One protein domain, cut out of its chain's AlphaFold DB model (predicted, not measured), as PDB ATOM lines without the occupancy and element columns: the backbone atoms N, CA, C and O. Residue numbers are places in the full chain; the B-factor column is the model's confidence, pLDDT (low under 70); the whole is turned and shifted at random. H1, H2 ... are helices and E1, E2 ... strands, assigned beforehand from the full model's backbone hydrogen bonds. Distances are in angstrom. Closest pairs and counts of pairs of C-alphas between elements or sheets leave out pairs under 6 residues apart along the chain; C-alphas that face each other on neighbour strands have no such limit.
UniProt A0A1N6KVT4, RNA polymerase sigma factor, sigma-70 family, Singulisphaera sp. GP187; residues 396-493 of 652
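Overview. This is residues 396 to 493 of the 652 residues of the protein "RNA polymerase sigma factor, sigma-70 family" of Singulisphaera sp. GP187 (UniProt A0A1N6KVT4). A small antiparallel sheet, E2 - E1 - E7, has helix H1 slantwise over one face, with the short hairpin of E3 and E4 near the helix on that face. A second short hairpin, E5 and E6, forms an arm at one end and adds to the length. The printed part has 98 residues, in the order E1 E2 E3 E4 H1 E5 E6 E7; the class is mixed, helices and strands, with under half of the residues in named elements. It is compact, with a radius of gyration of the C-alphas of 14.2 A, yet elongated, spanning 48 by 28 by 20 A.

Along the chain. E1, residues 401 to 406, is 16.6 A long and begins at C-alpha 401 (156.651, 184.414, 221.186). E2 is residues 416 to 420, 13.0 A. E7, residues 486 to 492, 18.8 A, ends at C-alpha 492 (151.795, 183.820, 222.017). H1 is residues 442 to 453, 16.1 A. The short strands are E3, 426 to 428; E4, 434 to 436; E5, 465 to 467; and E6, 475 to 477.

Arrangement. E1, the inner strand, is antiparallel to E7 at 161 degrees, with N 403 and O 489 2.8 A apart. E1 and E2 form a hairpin; N 419 and O 402 are 2.8 A apart. H1 is on this sheet, in two layers, a helix on one face of a sheet, at a height over the sheet of 8.8 A. It lies over E7 and only just over E1, with 3 C-alphas on E1; on the local plane it stands at 50 degrees to E7, slantwise to the strands. The closest C-alphas of H1 and E7, Lys 446 and Val 488, are 5.8 A apart. In H1 every O i to N i+4 pair is within hydrogen-bond range. In the hairpin E3 and E4, N 427 and O 435 are 2.8 A apart; the closest C-alphas of E4 and H1, Leu 435 and Val 449, are 7.4 A apart. In the hairpin E5 and E6, N 476 and O 466 are 2.8 A apart; E6 and E7 are apart.

Size, cuts and confidence. The two C-alphas farthest apart, Pro 423 and Ala 472, are 48.4 A apart. The printed part has no cut. The link H1 to E5 is long, 11 residues. Residues 409 to 412 and 472 are under 70 in pLDDT.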
ATOM      1  N   VAL A 396     156.067 177.471 214.066       90.62
ATOM      2  CA  VAL A 396     156.451 178.785 214.573       90.62
ATOM      3  C   VAL A 396     156.848 179.692 213.413       90.62
ATOM      4  O   VAL A 396     157.656 179.320 212.561       90.62
ATOM      5  N   GLU A 397     156.308 180.904 213.402       91.75
ATOM      6  CA  GLU A 397     156.593 181.934 212.403       91.75
ATOM      7  C   GLU A 397     156.725 183.306 213.089       91.75
ATOM      8  O   GLU A 397     156.184 183.517 214.175       91.75
ATOM      9  N   PRO A 398     157.434 184.281 212.498       91.25
ATOM     10  CA  PRO A 398     157.437 185.641 213.029       91.25
ATOM     11  C   PRO A 398     156.015 186.240 212.974       91.25
ATOM     12  O   PRO A 398     155.344 186.064 211.955       91.25
ATOM     13  N   PRO A 399     155.539 186.994 213.987       90.94
ATOM     14  CA  PRO A 399     156.198 187.421 215.226       90.94
ATOM     15  C   PRO A 399     155.739 186.623 216.472       90.94
ATOM     16  O   PRO A 399     155.337 187.216 217.480       90.94
ATOM     17  N   ASP A 400     155.750 185.286 216.413       92.88
ATOM     18  CA  ASP A 400     155.421 184.423 217.560       92.88
ATOM     19  C   ASP A 400     156.353 184.673 218.757       92.88
ATOM     20  O   ASP A 400     157.523 185.037 218.604       92.88
ATOM     21  N   MET A 401     155.839 184.440 219.968       91.69
ATOM     22  CA  MET A 401     156.651 184.414 221.186       91.69
ATOM     23  C   MET A 401     156.774 182.993 221.705       91.69
ATOM     24  O   MET A 401     155.772 182.310 221.925       91.69
ATOM     25  N   ILE A 402     158.015 182.576 221.939       93.88
ATOM     26  CA  ILE A 402     158.332 181.262 222.482       93.88
ATOM     27  C   ILE A 402     158.988 181.399 223.851       93.88
ATOM     28  O   ILE A 402     159.897 182.207 224.040       93.88
ATOM     29  N   HIS A 403     158.540 180.599 224.808       94.12
ATOM     30  CA  HIS A 403     159.202 180.444 226.090       94.12
ATOM     31  C   HIS A 403     160.259 179.353 225.970       94.12
ATOM     32  O   HIS A 403     159.952 178.235 225.553       94.12
ATOM     33  N   ILE A 404     161.502 179.686 226.313       92.62
ATOM     34  CA  ILE A 404     162.600 178.721 226.379       92.62
ATOM     35  C   ILE A 404     163.155 178.740 227.795       92.62
ATOM     36  O   ILE A 404     163.622 179.784 228.256       92.62
ATOM     37  N   GLU A 405     163.133 177.579 228.445       90.56
ATOM     38  CA  GLU A 405     163.662 177.378 229.791       90.56
ATOM     39  C   GLU A 405     164.631 176.191 229.842       90.56
ATOM     40  O   GLU A 405     164.357 175.116 229.302       90.56
ATOM     41  N   VAL A 406     165.768 176.392 230.513       88.38
ATOM     42  CA  VAL A 406     166.768 175.359 230.805       88.38
ATOM     43  C   VAL A 406     167.080 175.381 232.301       88.38
ATOM     44  O   VAL A 406     167.639 176.358 232.797       88.38
ATOM     45  N   HIS A 407     166.741 174.303 233.014       78.81
ATOM     46  CA  HIS A 407     166.808 174.251 234.485       78.81
ATOM     47  C   HIS A 407     168.226 174.422 235.069       78.81
ATOM     48  O   HIS A 407     168.373 174.994 236.145       78.81
ATOM     49  N   GLU A 408     169.271 173.945 234.385       70.38
ATOM     50  CA  GLU A 408     170.665 173.978 234.869       70.38
ATOM     51  C   GLU A 408     171.601 174.711 233.891       70.38
ATOM     52  O   GLU A 408     172.620 174.181 233.447       70.38
ATOM     53  N   ALA A 409     171.248 175.945 233.523       67.00
ATOM     54  CA  ALA A 409     172.148 176.824 232.773       67.00
ATOM     55  C   ALA A 409     173.341 177.302 233.635       67.00
ATOM     56  O   ALA A 409     173.302 177.244 234.866       67.00
ATOM     57  N   LEU A 410     174.407 177.794 232.989       63.69
ATOM     58  CA  LEU A 410     175.593 178.341 233.667       63.69
ATOM     59  C   LEU A 410     175.211 179.407 234.711       63.69
ATOM     60  O   LEU A 410     174.344 180.257 234.473       63.69
ATOM     61  N   SER A 411     175.887 179.390 235.863       59.19
ATOM     62  CA  SER A 411     175.646 180.334 236.956       59.19
ATOM     63  C   SER A 411     175.836 181.783 236.483       59.19
ATOM     64  O   SER A 411     176.906 182.179 236.029       59.19
ATOM     65  N   GLY A 412     174.766 182.582 236.568       63.62
ATOM     66  CA  GLY A 412     174.749 183.990 236.148       63.62
ATOM     67  C   GLY A 412     174.262 184.255 234.717       63.62
ATOM     68  O   GLY A 412     174.096 185.418 234.357       63.62
ATOM     69  N   GLN A 413     173.983 183.221 233.913       76.25
ATOM     70  CA  GLN A 413     173.446 183.365 232.550       76.25
ATOM     71  C   GLN A 413     172.279 182.392 232.287       76.25
ATOM     72  O   GLN A 413     172.407 181.475 231.465       76.25
ATOM     73  N   PRO A 414     171.135 182.564 232.982       75.69
ATOM     74  CA  PRO A 414     169.986 181.688 232.813       75.69
ATOM     75  C   PRO A 414     169.394 181.804 231.403       75.69
ATOM     76  O   PRO A 414     169.199 182.899 230.871       75.69
ATOM     77  N   ILE A 415     169.069 180.659 230.808       80.81
ATOM     78  CA  ILE A 415     168.289 180.573 229.570       80.81
ATOM     79  C   ILE A 415     166.838 180.338 229.984       80.81
ATOM     80  O   ILE A 415     166.314 179.247 229.799       80.81
ATOM     81  N   THR A 416     166.218 181.353 230.582       83.75
ATOM     82  CA  THR A 416     164.816 181.298 231.010       83.75
ATOM     83  C   THR A 416     164.123 182.570 230.570       83.75
ATOM     84  O   THR A 416     164.594 183.669 230.866       83.75
ATOM     85  N   GLY A 417     163.016 182.424 229.853       86.56
ATOM     86  CA  GLY A 417     162.161 183.547 229.504       86.56
ATOM     87  C   GLY A 417     161.542 183.450 228.121       86.56
ATOM     88  O   GLY A 417     161.840 182.568 227.313       86.56
ATOM     89  N   GLU A 418     160.663 184.410 227.872       91.94
ATOM     90  CA  GLU A 418     159.986 184.593 226.598       91.94
ATOM     91  C   GLU A 418     160.909 185.271 225.591       91.94
ATOM     92  O   GLU A 418     161.654 186.203 225.910       91.94
ATOM     93  N   ARG A 419     160.865 184.795 224.350       92.25
ATOM     94  CA  ARG A 419     161.707 185.279 223.265       92.25
ATOM     95  C   ARG A 419     160.864 185.458 222.013       92.25
ATOM     96  O   ARG A 419     160.140 184.556 221.596       92.25
ATOM     97  N   LEU A 420     160.979 186.638 221.416       93.50
ATOM     98  CA  LEU A 420     160.320 186.975 220.162       93.50
ATOM     99  C   LEU A 420     161.045 186.309 218.989       93.50
ATOM    100  O   LEU A 420     162.265 186.438 218.858       93.50
ATOM    101  N   VAL A 421     160.282 185.664 218.112       94.75
ATOM    102  CA  VAL A 421     160.757 185.217 216.804       94.75
ATOM    103  C   VAL A 421     160.893 186.441 215.907       94.75
ATOM    104  O   VAL A 421     159.914 187.114 215.573       94.75
ATOM    105  N   ARG A 422     162.133 186.765 215.552       94.12
ATOM    106  CA  ARG A 422     162.471 187.933 214.739       94.12
ATOM    107  C   ARG A 422     162.018 187.753 213.281       94.12
ATOM    108  O   ARG A 422     161.797 186.624 212.848       94.12
ATOM    109  N   PRO A 423     161.916 188.838 212.488       93.00
ATOM    110  CA  PRO A 423     161.505 188.767 211.079       93.00
ATOM    111  C   PRO A 423     162.397 187.897 210.176       93.00
ATOM    112  O   PRO A 423     161.932 187.411 209.153       93.00
ATOM    113  N   ASP A 424     163.661 187.688 210.551       93.06
ATOM    114  CA  ASP A 424     164.606 186.775 209.887       93.06
ATOM    115  C   ASP A 424     164.359 185.291 210.239       93.06
ATOM    116  O   ASP A 424     165.055 184.404 209.748       93.06
ATOM    117  N   GLY A 425     163.380 185.014 211.104       92.31
ATOM    118  CA  GLY A 425     163.037 183.685 211.587       92.31
ATOM    119  C   GLY A 425     163.936 183.167 212.706       92.31
ATOM    120  O   GLY A 425     163.866 181.977 213.028       92.31
ATOM    121  N   THR A 426     164.782 184.018 213.301       95.12
ATOM    122  CA  THR A 426     165.679 183.631 214.396       95.12
ATOM    123  C   THR A 426     165.151 184.032 215.771       95.12
ATOM    124  O   THR A 426     164.359 184.959 215.932       95.12
ATOM    125  N   VAL A 427     165.608 183.313 216.792       94.69
ATOM    126  CA  VAL A 427     165.399 183.626 218.205       94.69
ATOM    127  C   VAL A 427     166.754 183.748 218.874       94.69
ATOM    128  O   VAL A 427     167.598 182.860 218.759       94.69
ATOM    129  N   SER A 428     166.959 184.844 219.597       92.19
ATOM    130  CA  SER A 428     168.198 185.049 220.340       92.19
ATOM    131  C   SER A 428     168.181 184.281 221.633       92.19
ATOM    132  O   SER A 428     167.288 184.513 222.438       92.19
ATOM    133  N   LEU A 429     169.182 183.433 221.861       90.56
ATOM    134  CA  LEU A 429     169.425 182.716 223.112       90.56
ATOM    135  C   LEU A 429     170.316 183.514 224.086       90.56
ATOM    136  O   LEU A 429     170.704 183.002 225.133       90.56
ATOM    137  N   GLY A 430     170.597 184.790 223.796       87.12
ATOM    138  CA  GLY A 430     171.480 185.635 224.602       87.12
ATOM    139  C   GLY A 430     172.948 185.300 224.338       87.12
ATOM    140  O   GLY A 430     173.383 185.319 223.189       87.12
ATOM    141  N   PHE A 431     173.706 184.960 225.386       84.31
ATOM    142  CA  PHE A 431     175.128 184.596 225.275       84.31
ATOM    143  C   PHE A 431     175.379 183.408 224.331       84.31
ATOM    144  O   PHE A 431     176.418 183.326 223.683       84.31
ATOM    145  N   TYR A 432     174.398 182.516 224.203       87.25
ATOM    146  CA  TYR A 432     174.495 181.315 223.379       87.25
ATOM    147  C   TYR A 432     174.246 181.586 221.883       87.25
ATOM    148  O   TYR A 432     174.278 180.650 221.091       87.25
ATOM    149  N   GLY A 433     174.018 182.836 221.464       90.06
ATOM    150  CA  GLY A 433     173.835 183.223 220.060       90.06
ATOM    151  C   GLY A 433     172.396 183.095 219.553       90.06
ATOM    152  O   GLY A 433     171.460 182.935 220.335       90.06
ATOM    153  N   ASP A 434     172.211 183.184 218.236       92.75
ATOM    154  CA  ASP A 434     170.893 183.166 217.592       92.75
ATOM    155  C   ASP A 434     170.587 181.803 216.951       92.75
ATOM    156  O   ASP A 434     171.468 181.133 216.408       92.75
ATOM    157  N   LEU A 435     169.317 181.393 217.000       94.19
ATOM    158  CA  LEU A 435     168.842 180.113 216.484       94.19
ATOM    159  C   LEU A 435     167.685 180.311 215.503       94.19
ATOM    160  O   LEU A 435     166.670 180.897 215.857       94.19
ATOM    161  N   PHE A 436     167.795 179.774 214.288       95.56
ATOM    162  CA  PHE A 436     166.694 179.789 213.319       95.56
ATOM    163  C   PHE A 436     165.577 178.821 213.735       95.56
ATOM    164  O   PHE A 436     165.830 177.618 213.852       95.56
ATOM    165  N   VAL A 437     164.359 179.325 213.927       94.62
ATOM    166  CA  VAL A 437     163.196 178.554 214.405       94.62
ATOM    167  C   VAL A 437     161.973 178.653 213.495       94.62
ATOM    168  O   VAL A 437     161.065 177.841 213.638       94.62
ATOM    169  N   ALA A 438     161.944 179.608 212.562       92.81
ATOM    170  CA  ALA A 438     160.820 179.749 211.644       92.81
ATOM    171  C   ALA A 438     160.619 178.480 210.804       92.81
ATOM    172  O   ALA A 438     161.583 177.885 210.318       92.81
ATOM    173  N   GLY A 439     159.366 178.068 210.627       90.75
ATOM    174  CA  GLY A 439     159.038 176.862 209.872       90.75
ATOM    175  C   GLY A 439     159.190 175.555 210.662       90.75
ATOM    176  O   GLY A 439     158.960 174.493 210.092       90.75
ATOM    177  N   LEU A 440     159.538 175.613 211.954       92.69
ATOM    178  CA  LEU A 440     159.697 174.435 212.812       92.69
ATOM    179  C   LEU A 440     158.585 174.321 213.861       92.69
ATOM    180  O   LEU A 440     158.049 175.314 214.353       92.69
ATOM    181  N   THR A 441     158.273 173.087 214.242       92.94
ATOM    182  CA  THR A 441     157.402 172.773 215.384       92.94
ATOM    183  C   THR A 441     158.142 172.945 216.713       92.94
ATOM    184  O   THR A 441     159.372 172.913 216.767       92.94
ATOM    185  N   THR A 442     157.420 173.057 217.831       91.50
ATOM    186  CA  THR A 442     158.033 173.159 219.174       91.50
ATOM    187  C   THR A 442     158.968 171.992 219.502       91.50
ATOM    188  O   THR A 442     160.021 172.197 220.106       91.50
ATOM    189  N   MET A 443     158.638 170.779 219.049       91.38
ATOM    190  CA  MET A 443     159.462 169.577 219.242       91.38
ATOM    191  C   MET A 443     160.770 169.632 218.443       91.38
ATOM    192  O   MET A 443     161.845 169.282 218.946       91.38
ATOM    193  N   GLU A 444     160.703 170.113 217.203       92.81
ATOM    194  CA  GLU A 444     161.884 170.319 216.362       92.81
ATOM    195  C   GLU A 444     162.754 171.453 216.905       92.81
ATOM    196  O   GLU A 444     163.977 171.309 216.965       92.81
ATOM    197  N   ILE A 445     162.139 172.544 217.377       93.62
ATOM    198  CA  ILE A 445     162.841 173.654 218.029       93.62
ATOM    199  C   ILE A 445     163.555 173.153 219.279       93.62
ATOM    200  O   ILE A 445     164.744 173.412 219.414       93.62
ATOM    201  N   LYS A 446     162.894 172.381 220.149       93.00
ATOM    202  CA  LYS A 446     163.519 171.783 221.341       93.00
ATOM    203  C   LYS A 446     164.768 170.983 220.978       93.00
ATOM    204  O   LYS A 446     165.839 171.205 221.539       93.00
ATOM    205  N   THR A 447     164.657 170.110 219.981       93.00
ATOM    206  CA  THR A 447     165.788 169.312 219.491       93.00
ATOM    207  C   THR A 447     166.918 170.200 218.960       93.00
ATOM    208  O   THR A 447     168.097 169.949 219.220       93.00
ATOM    209  N   LYS A 448     166.568 171.265 218.231       93.94
ATOM    210  CA  LYS A 448     167.524 172.211 217.653       93.94
ATOM    211  C   LYS A 448     168.210 173.073 218.718       93.94
ATOM    212  O   LYS A 448     169.415 173.290 218.618       93.94
ATOM    213  N   VAL A 449     167.477 173.503 219.746       92.81
ATOM    214  CA  VAL A 449     167.990 174.223 220.921       92.81
ATOM    215  C   VAL A 449     168.987 173.347 221.664       92.81
ATOM    216  O   VAL A 449     170.111 173.778 221.882       92.81
ATOM    217  N   ILE A 450     168.630 172.097 221.971       91.88
ATOM    218  CA  ILE A 450     169.526 171.155 222.657       91.88
ATOM    219  C   ILE A 450     170.822 170.969 221.866       91.88
ATOM    220  O   ILE A 450     171.903 171.162 222.413       91.88
ATOM    221  N   ARG A 451     170.732 170.684 220.560       91.75
ATOM    222  CA  ARG A 451     171.914 170.507 219.699       91.75
ATOM    223  C   ARG A 451     172.799 171.755 219.648       91.75
ATOM    224  O   ARG A 451     174.015 171.652 219.521       91.75
ATOM    225  N   HIS A 452     172.198 172.940 219.714       91.88
ATOM    226  CA  HIS A 452     172.940 174.196 219.750       91.88
ATOM    227  C   HIS A 452     173.622 174.421 221.104       91.88
ATOM    228  O   HIS A 452     174.782 174.831 221.143       91.88
ATOM    229  N   LEU A 453     172.940 174.089 222.203       90.00
ATOM    230  CA  LEU A 453     173.452 174.228 223.566       90.00
ATOM    231  C   LEU A 453     174.499 173.177 223.946       90.00
ATOM    232  O   LEU A 453     175.336 173.474 224.791       90.00
ATOM    233  N   GLN A 454     174.541 172.015 223.285       90.00
ATOM    234  CA  GLN A 454     175.598 171.001 223.469       90.00
ATOM    235  C   GLN A 454     177.017 171.534 223.209       90.00
ATOM    236  O   GLN A 454     177.995 170.944 223.654       90.00
ATOM    237  N   LYS A 455     177.158 172.661 222.500       88.94
ATOM    238  CA  LYS A 455     178.454 173.334 222.302       88.94
ATOM    239  C   LYS A 455     178.967 174.039 223.564       88.94
ATOM    240  O   LYS A 455     180.146 174.370 223.625       88.94
ATOM    241  N   TYR A 456     178.082 174.313 224.522       87.88
ATOM    242  CA  TYR A 456     178.347 175.161 225.685       87.88
ATOM    243  C   TYR A 456     178.017 174.484 227.025       87.88
ATOM    244  O   TYR A 456     178.609 174.845 228.038       87.88
ATOM    245  N   LEU A 457     177.078 173.530 227.044       86.88
ATOM    246  CA  LEU A 457     176.584 172.826 228.232       86.88
ATOM    247  C   LEU A 457     176.850 171.321 228.125       86.88
ATOM    248  O   LEU A 457     176.895 170.776 227.021       86.88
ATOM    249  N   SER A 458     176.994 170.647 229.268       85.88
ATOM    250  CA  SER A 458     177.195 169.195 229.300       85.88
ATOM    251  C   SER A 458     175.901 168.421 229.008       85.88
ATOM    252  O   SER A 458     174.791 168.898 229.261       85.88
ATOM    253  N   ASP A 459     176.038 167.184 228.524       85.81
ATOM    254  CA  ASP A 459     174.896 166.296 228.258       85.81
ATOM    255  C   ASP A 459     174.064 166.003 229.524       85.81
ATOM    256  O   ASP A 459     172.856 165.776 229.437       85.81
ATOM    257  N   GLU A 460     174.678 166.061 230.711       84.31
ATOM    258  CA  GLU A 460     173.986 165.939 232.001       84.31
ATOM    259  C   GLU A 460     173.085 167.150 232.260       84.31
ATOM    260  O   GLU A 460     171.889 166.998 232.516       84.31
ATOM    261  N   GLN A 461     173.615 168.367 232.101       83.25
ATOM    262  CA  GLN A 461     172.860 169.618 232.267       83.25
ATOM    263  C   GLN A 461     171.684 169.717 231.288       83.25
ATOM    264  O   GLN A 461     170.622 170.235 231.631       83.25
ATOM    265  N   LEU A 462     171.837 169.155 230.088       84.12
ATOM    266  CA  LEU A 462     170.792 169.101 229.064       84.12
ATOM    267  C   LEU A 462     169.819 167.925 229.228       84.12
ATOM    268  O   LEU A 462     168.853 167.833 228.470       84.12
ATOM    269  N   GLY A 463     170.028 167.041 230.207       82.88
ATOM    270  CA  GLY A 463     169.137 165.913 230.494       82.88
ATOM    271  C   GLY A 463     169.170 164.822 229.424       82.88
ATOM    272  O   GLY A 463     168.186 164.105 229.254       82.88
ATOM    273  N   LEU A 464     170.277 164.725 228.686       85.69
ATOM    274  CA  LEU A 464     170.520 163.696 227.671       85.69
ATOM    275  C   LEU A 464     171.099 162.418 228.272       85.69
ATOM    276  O   LEU A 464     171.057 161.368 227.638       85.69
ATOM    277  N   ILE A 465     171.613 162.490 229.497       85.19
ATOM    278  CA  ILE A 465     171.999 161.331 230.291       85.19
ATOM    279  C   ILE A 465     171.271 161.372 231.629       85.19
ATOM    280  O   ILE A 465     171.272 162.385 232.325       85.19
ATOM    281  N   VAL A 466     170.616 160.267 231.974       81.88
ATOM    282  CA  VAL A 466     169.885 160.107 233.238       81.88
ATOM    283  C   VAL A 466     170.409 158.847 233.932       81.88
ATOM    284  O   VAL A 466     170.633 157.843 233.246       81.88
ATOM    285  N   PRO A 467     170.643 158.864 235.257       81.25
ATOM    286  CA  PRO A 467     171.023 157.658 235.990       81.25
ATOM    287  C   PRO A 467     169.938 156.583 235.840       81.25
ATOM    288  O   PRO A 467     168.753 156.850 236.041       81.25
ATOM    289  N   ASP A 468     170.344 155.376 235.450       81.06
ATOM    290  CA  ASP A 468     169.442 154.245 235.239       81.06
ATOM    291  C   ASP A 468     168.919 153.739 236.602       81.06
ATOM    292  O   ASP A 468     169.729 153.292 237.424       81.06
ATOM    293  N   PRO A 469     167.599 153.804 236.877       75.94
ATOM    294  CA  PRO A 469     167.045 153.351 238.153       75.94
ATOM    295  C   PRO A 469     167.237 151.846 238.375       75.94
ATOM    296  O   PRO A 469     167.328 151.409 239.521       75.94
ATOM    297  N   ASP A 470     167.353 151.062 237.298       79.56
ATOM    298  CA  ASP A 470     167.481 149.604 237.367       79.56
ATOM    299  C   ASP A 470     168.949 149.152 237.463       79.56
ATOM    300  O   ASP A 470     169.241 148.009 237.831       79.56
ATOM    301  N   ARG A 471     169.903 150.033 237.127       79.31
ATOM    302  CA  ARG A 471     171.343 149.730 237.102       79.31
ATOM    303  C   ARG A 471     172.157 150.850 237.741       79.31
ATOM    304  O   ARG A 471     172.658 151.744 237.059       79.31
ATOM    305  N   ALA A 472     172.375 150.726 239.050       69.06
ATOM    306  CA  ALA A 472     173.222 151.632 239.822       69.06
ATOM    307  C   ALA A 472     174.589 151.861 239.141       69.06
ATOM    308  O   ALA A 472     175.336 150.917 238.878       69.06
ATOM    309  N   GLY A 473     174.899 153.126 238.841       72.38
ATOM    310  CA  GLY A 473     176.165 153.550 238.231       72.38
ATOM    311  C   GLY A 473     176.216 153.517 236.698       72.38
ATOM    312  O   GLY A 473     177.253 153.861 236.134       72.38
ATOM    313  N   LYS A 474     175.134 153.133 236.004       78.19
ATOM    314  CA  LYS A 474     175.027 153.279 234.544       78.19
ATOM    315  C   LYS A 474     174.117 154.448 234.183       78.19
ATOM    316  O   LYS A 474     173.086 154.668 234.810       78.19
ATOM    317  N   PHE A 475     174.506 155.182 233.148       78.94
ATOM    318  CA  PHE A 475     173.708 156.261 232.582       78.94
ATOM    319  C   PHE A 475     172.957 155.756 231.355       78.94
ATOM    320  O   PHE A 475     173.525 155.067 230.503       78.94
ATOM    321  N   LYS A 476     171.679 156.109 231.261       84.12
ATOM    322  CA  LYS A 476     170.850 155.889 230.081       84.12
ATOM    323  C   LYS A 476     170.879 157.148 229.222       84.12
ATOM    324  O   LYS A 476     170.589 158.234 229.719       84.12
ATOM    325  N   VAL A 477     171.202 156.988 227.939       84.69
ATOM    326  CA  VAL A 477     171.113 158.074 226.954       84.69
ATOM    327  C   VAL A 477     169.646 158.291 226.595       84.69
ATOM    328  O   VAL A 477     168.944 157.353 226.208       84.69
ATOM    329  N   VAL A 478     169.186 159.527 226.744       85.00
ATOM    330  CA  VAL A 478     167.823 159.976 226.470       85.00
ATOM    331  C   VAL A 478     167.832 160.801 225.176       85.00
ATOM    332  O   VAL A 478     168.676 161.688 225.025       85.00
ATOM    333  N   PRO A 479     166.927 160.535 224.217       85.19
ATOM    334  CA  PRO A 479     166.781 161.364 223.025       85.19
ATOM    335  C   PRO A 479     166.479 162.827 223.370       85.19
ATOM    336  O   PRO A 479     165.758 163.117 224.321       85.19
ATOM    337  N   ALA A 480     166.949 163.767 222.546       82.56
ATOM    338  CA  ALA A 480     166.740 165.202 222.778       82.56
ATOM    339  C   ALA A 480     165.254 165.595 222.923       82.56
ATOM    340  O   ALA A 480     164.918 166.482 223.707       82.56
ATOM    341  N   ILE A 481     164.351 164.909 222.216       85.00
ATOM    342  CA  ILE A 481     162.907 165.153 222.311       85.00
ATOM    343  C   ILE A 481     162.349 164.855 223.717       85.00
ATOM    344  O   ILE A 481     161.485 165.590 224.198       85.00
ATOM    345  N   ASP A 482     162.931 163.879 224.418       85.25
ATOM    346  CA  ASP A 482     162.490 163.383 225.728       85.25
ATOM    347  C   ASP A 482     163.222 164.049 226.907       85.25
ATOM    348  O   ASP A 482     162.985 163.705 228.065       85.25
ATOM    349  N   SER A 483     164.107 165.021 226.648       85.31
ATOM    350  CA  SER A 483     164.800 165.745 227.720       85.31
ATOM    351  C   SER A 483     163.803 166.462 228.643       85.31
ATOM    352  O   SER A 483     162.962 167.236 228.186       85.31
ATOM    353  N   VAL A 484     163.931 166.244 229.953       84.44
ATOM    354  CA  VAL A 484     163.106 166.876 231.006       84.44
ATOM    355  C   VAL A 484     163.724 168.197 231.496       84.44
ATOM    356  O   VAL A 484     163.167 168.884 232.349       84.44
ATOM    357  N   ARG A 485     164.905 168.568 230.987       86.50
ATOM    358  CA  ARG A 485     165.649 169.753 231.449       86.50
ATOM    359  C   ARG A 485     165.505 170.970 230.542       86.50
ATOM    360  O   ARG A 485     165.832 172.068 230.984       86.50
ATOM    361  N   VAL A 486     165.017 170.781 229.314       89.19
ATOM    362  CA  VAL A 486     164.792 171.849 228.331       89.19
ATOM    363  C   VAL A 486     163.314 171.910 227.964       89.19
ATOM    364  O   VAL A 486     162.753 170.935 227.459       89.19
ATOM    365  N   TYR A 487     162.709 173.076 228.164       91.44
ATOM    366  CA  TYR A 487     161.310 173.348 227.860       91.44
ATOM    367  C   TYR A 487     161.210 174.379 226.743       91.44
ATOM    368  O   TYR A 487     161.903 175.396 226.753       91.44
ATOM    369  N   VAL A 488     160.358 174.082 225.763       92.25
ATOM    370  CA  VAL A 488     160.028 174.987 224.661       92.25
ATOM    371  C   VAL A 488     158.522 174.957 224.460       92.25
ATOM    372  O   VAL A 488     157.961 173.906 224.150       92.25
ATOM    373  N   GLU A 489     157.885 176.112 224.600       92.38
ATOM    374  CA  GLU A 489     156.446 176.283 224.396       92.38
ATOM    375  C   GLU A 489     156.167 177.600 223.664       92.38
ATOM    376  O   GLU A 489     156.930 178.558 223.779       92.38
ATOM    377  N   VAL A 490     155.084 177.655 222.887       90.56
ATOM    378  CA  VAL A 490     154.616 178.907 222.277       90.56
ATOM    379  C   VAL A 490     153.711 179.619 223.276       90.56
ATOM    380  O   VAL A 490     152.637 179.124 223.606       90.56
ATOM    381  N   THR A 491     154.138 180.786 223.748       88.00
ATOM    382  CA  THR A 491     153.382 181.599 224.713       88.00
ATOM    383  C   THR A 491     152.378 182.511 224.019       88.00
ATOM    384  O   THR A 491     151.312 182.801 224.560       88.00
ATOM    385  N   SER A 492     152.699 182.982 222.811       86.94
ATOM    386  CA  SER A 492     151.795 183.820 222.017       86.94
ATOM    387  C   SER A 492     151.853 183.426 220.545       86.94
ATOM    388  O   SER A 492     152.896 183.552 219.901       86.94
ATOM    389  N   TYR A 493     150.711 182.959 220.036       84.50
ATOM    390  CA  TYR A 493     150.487 182.529 218.653       84.50
ATOM    391  C   TYR A 493     150.187 183.741 217.758       84.50
ATOM    392  O   TYR A 493     149.060 183.938 217.318       84.50
TER     393      TYR A 493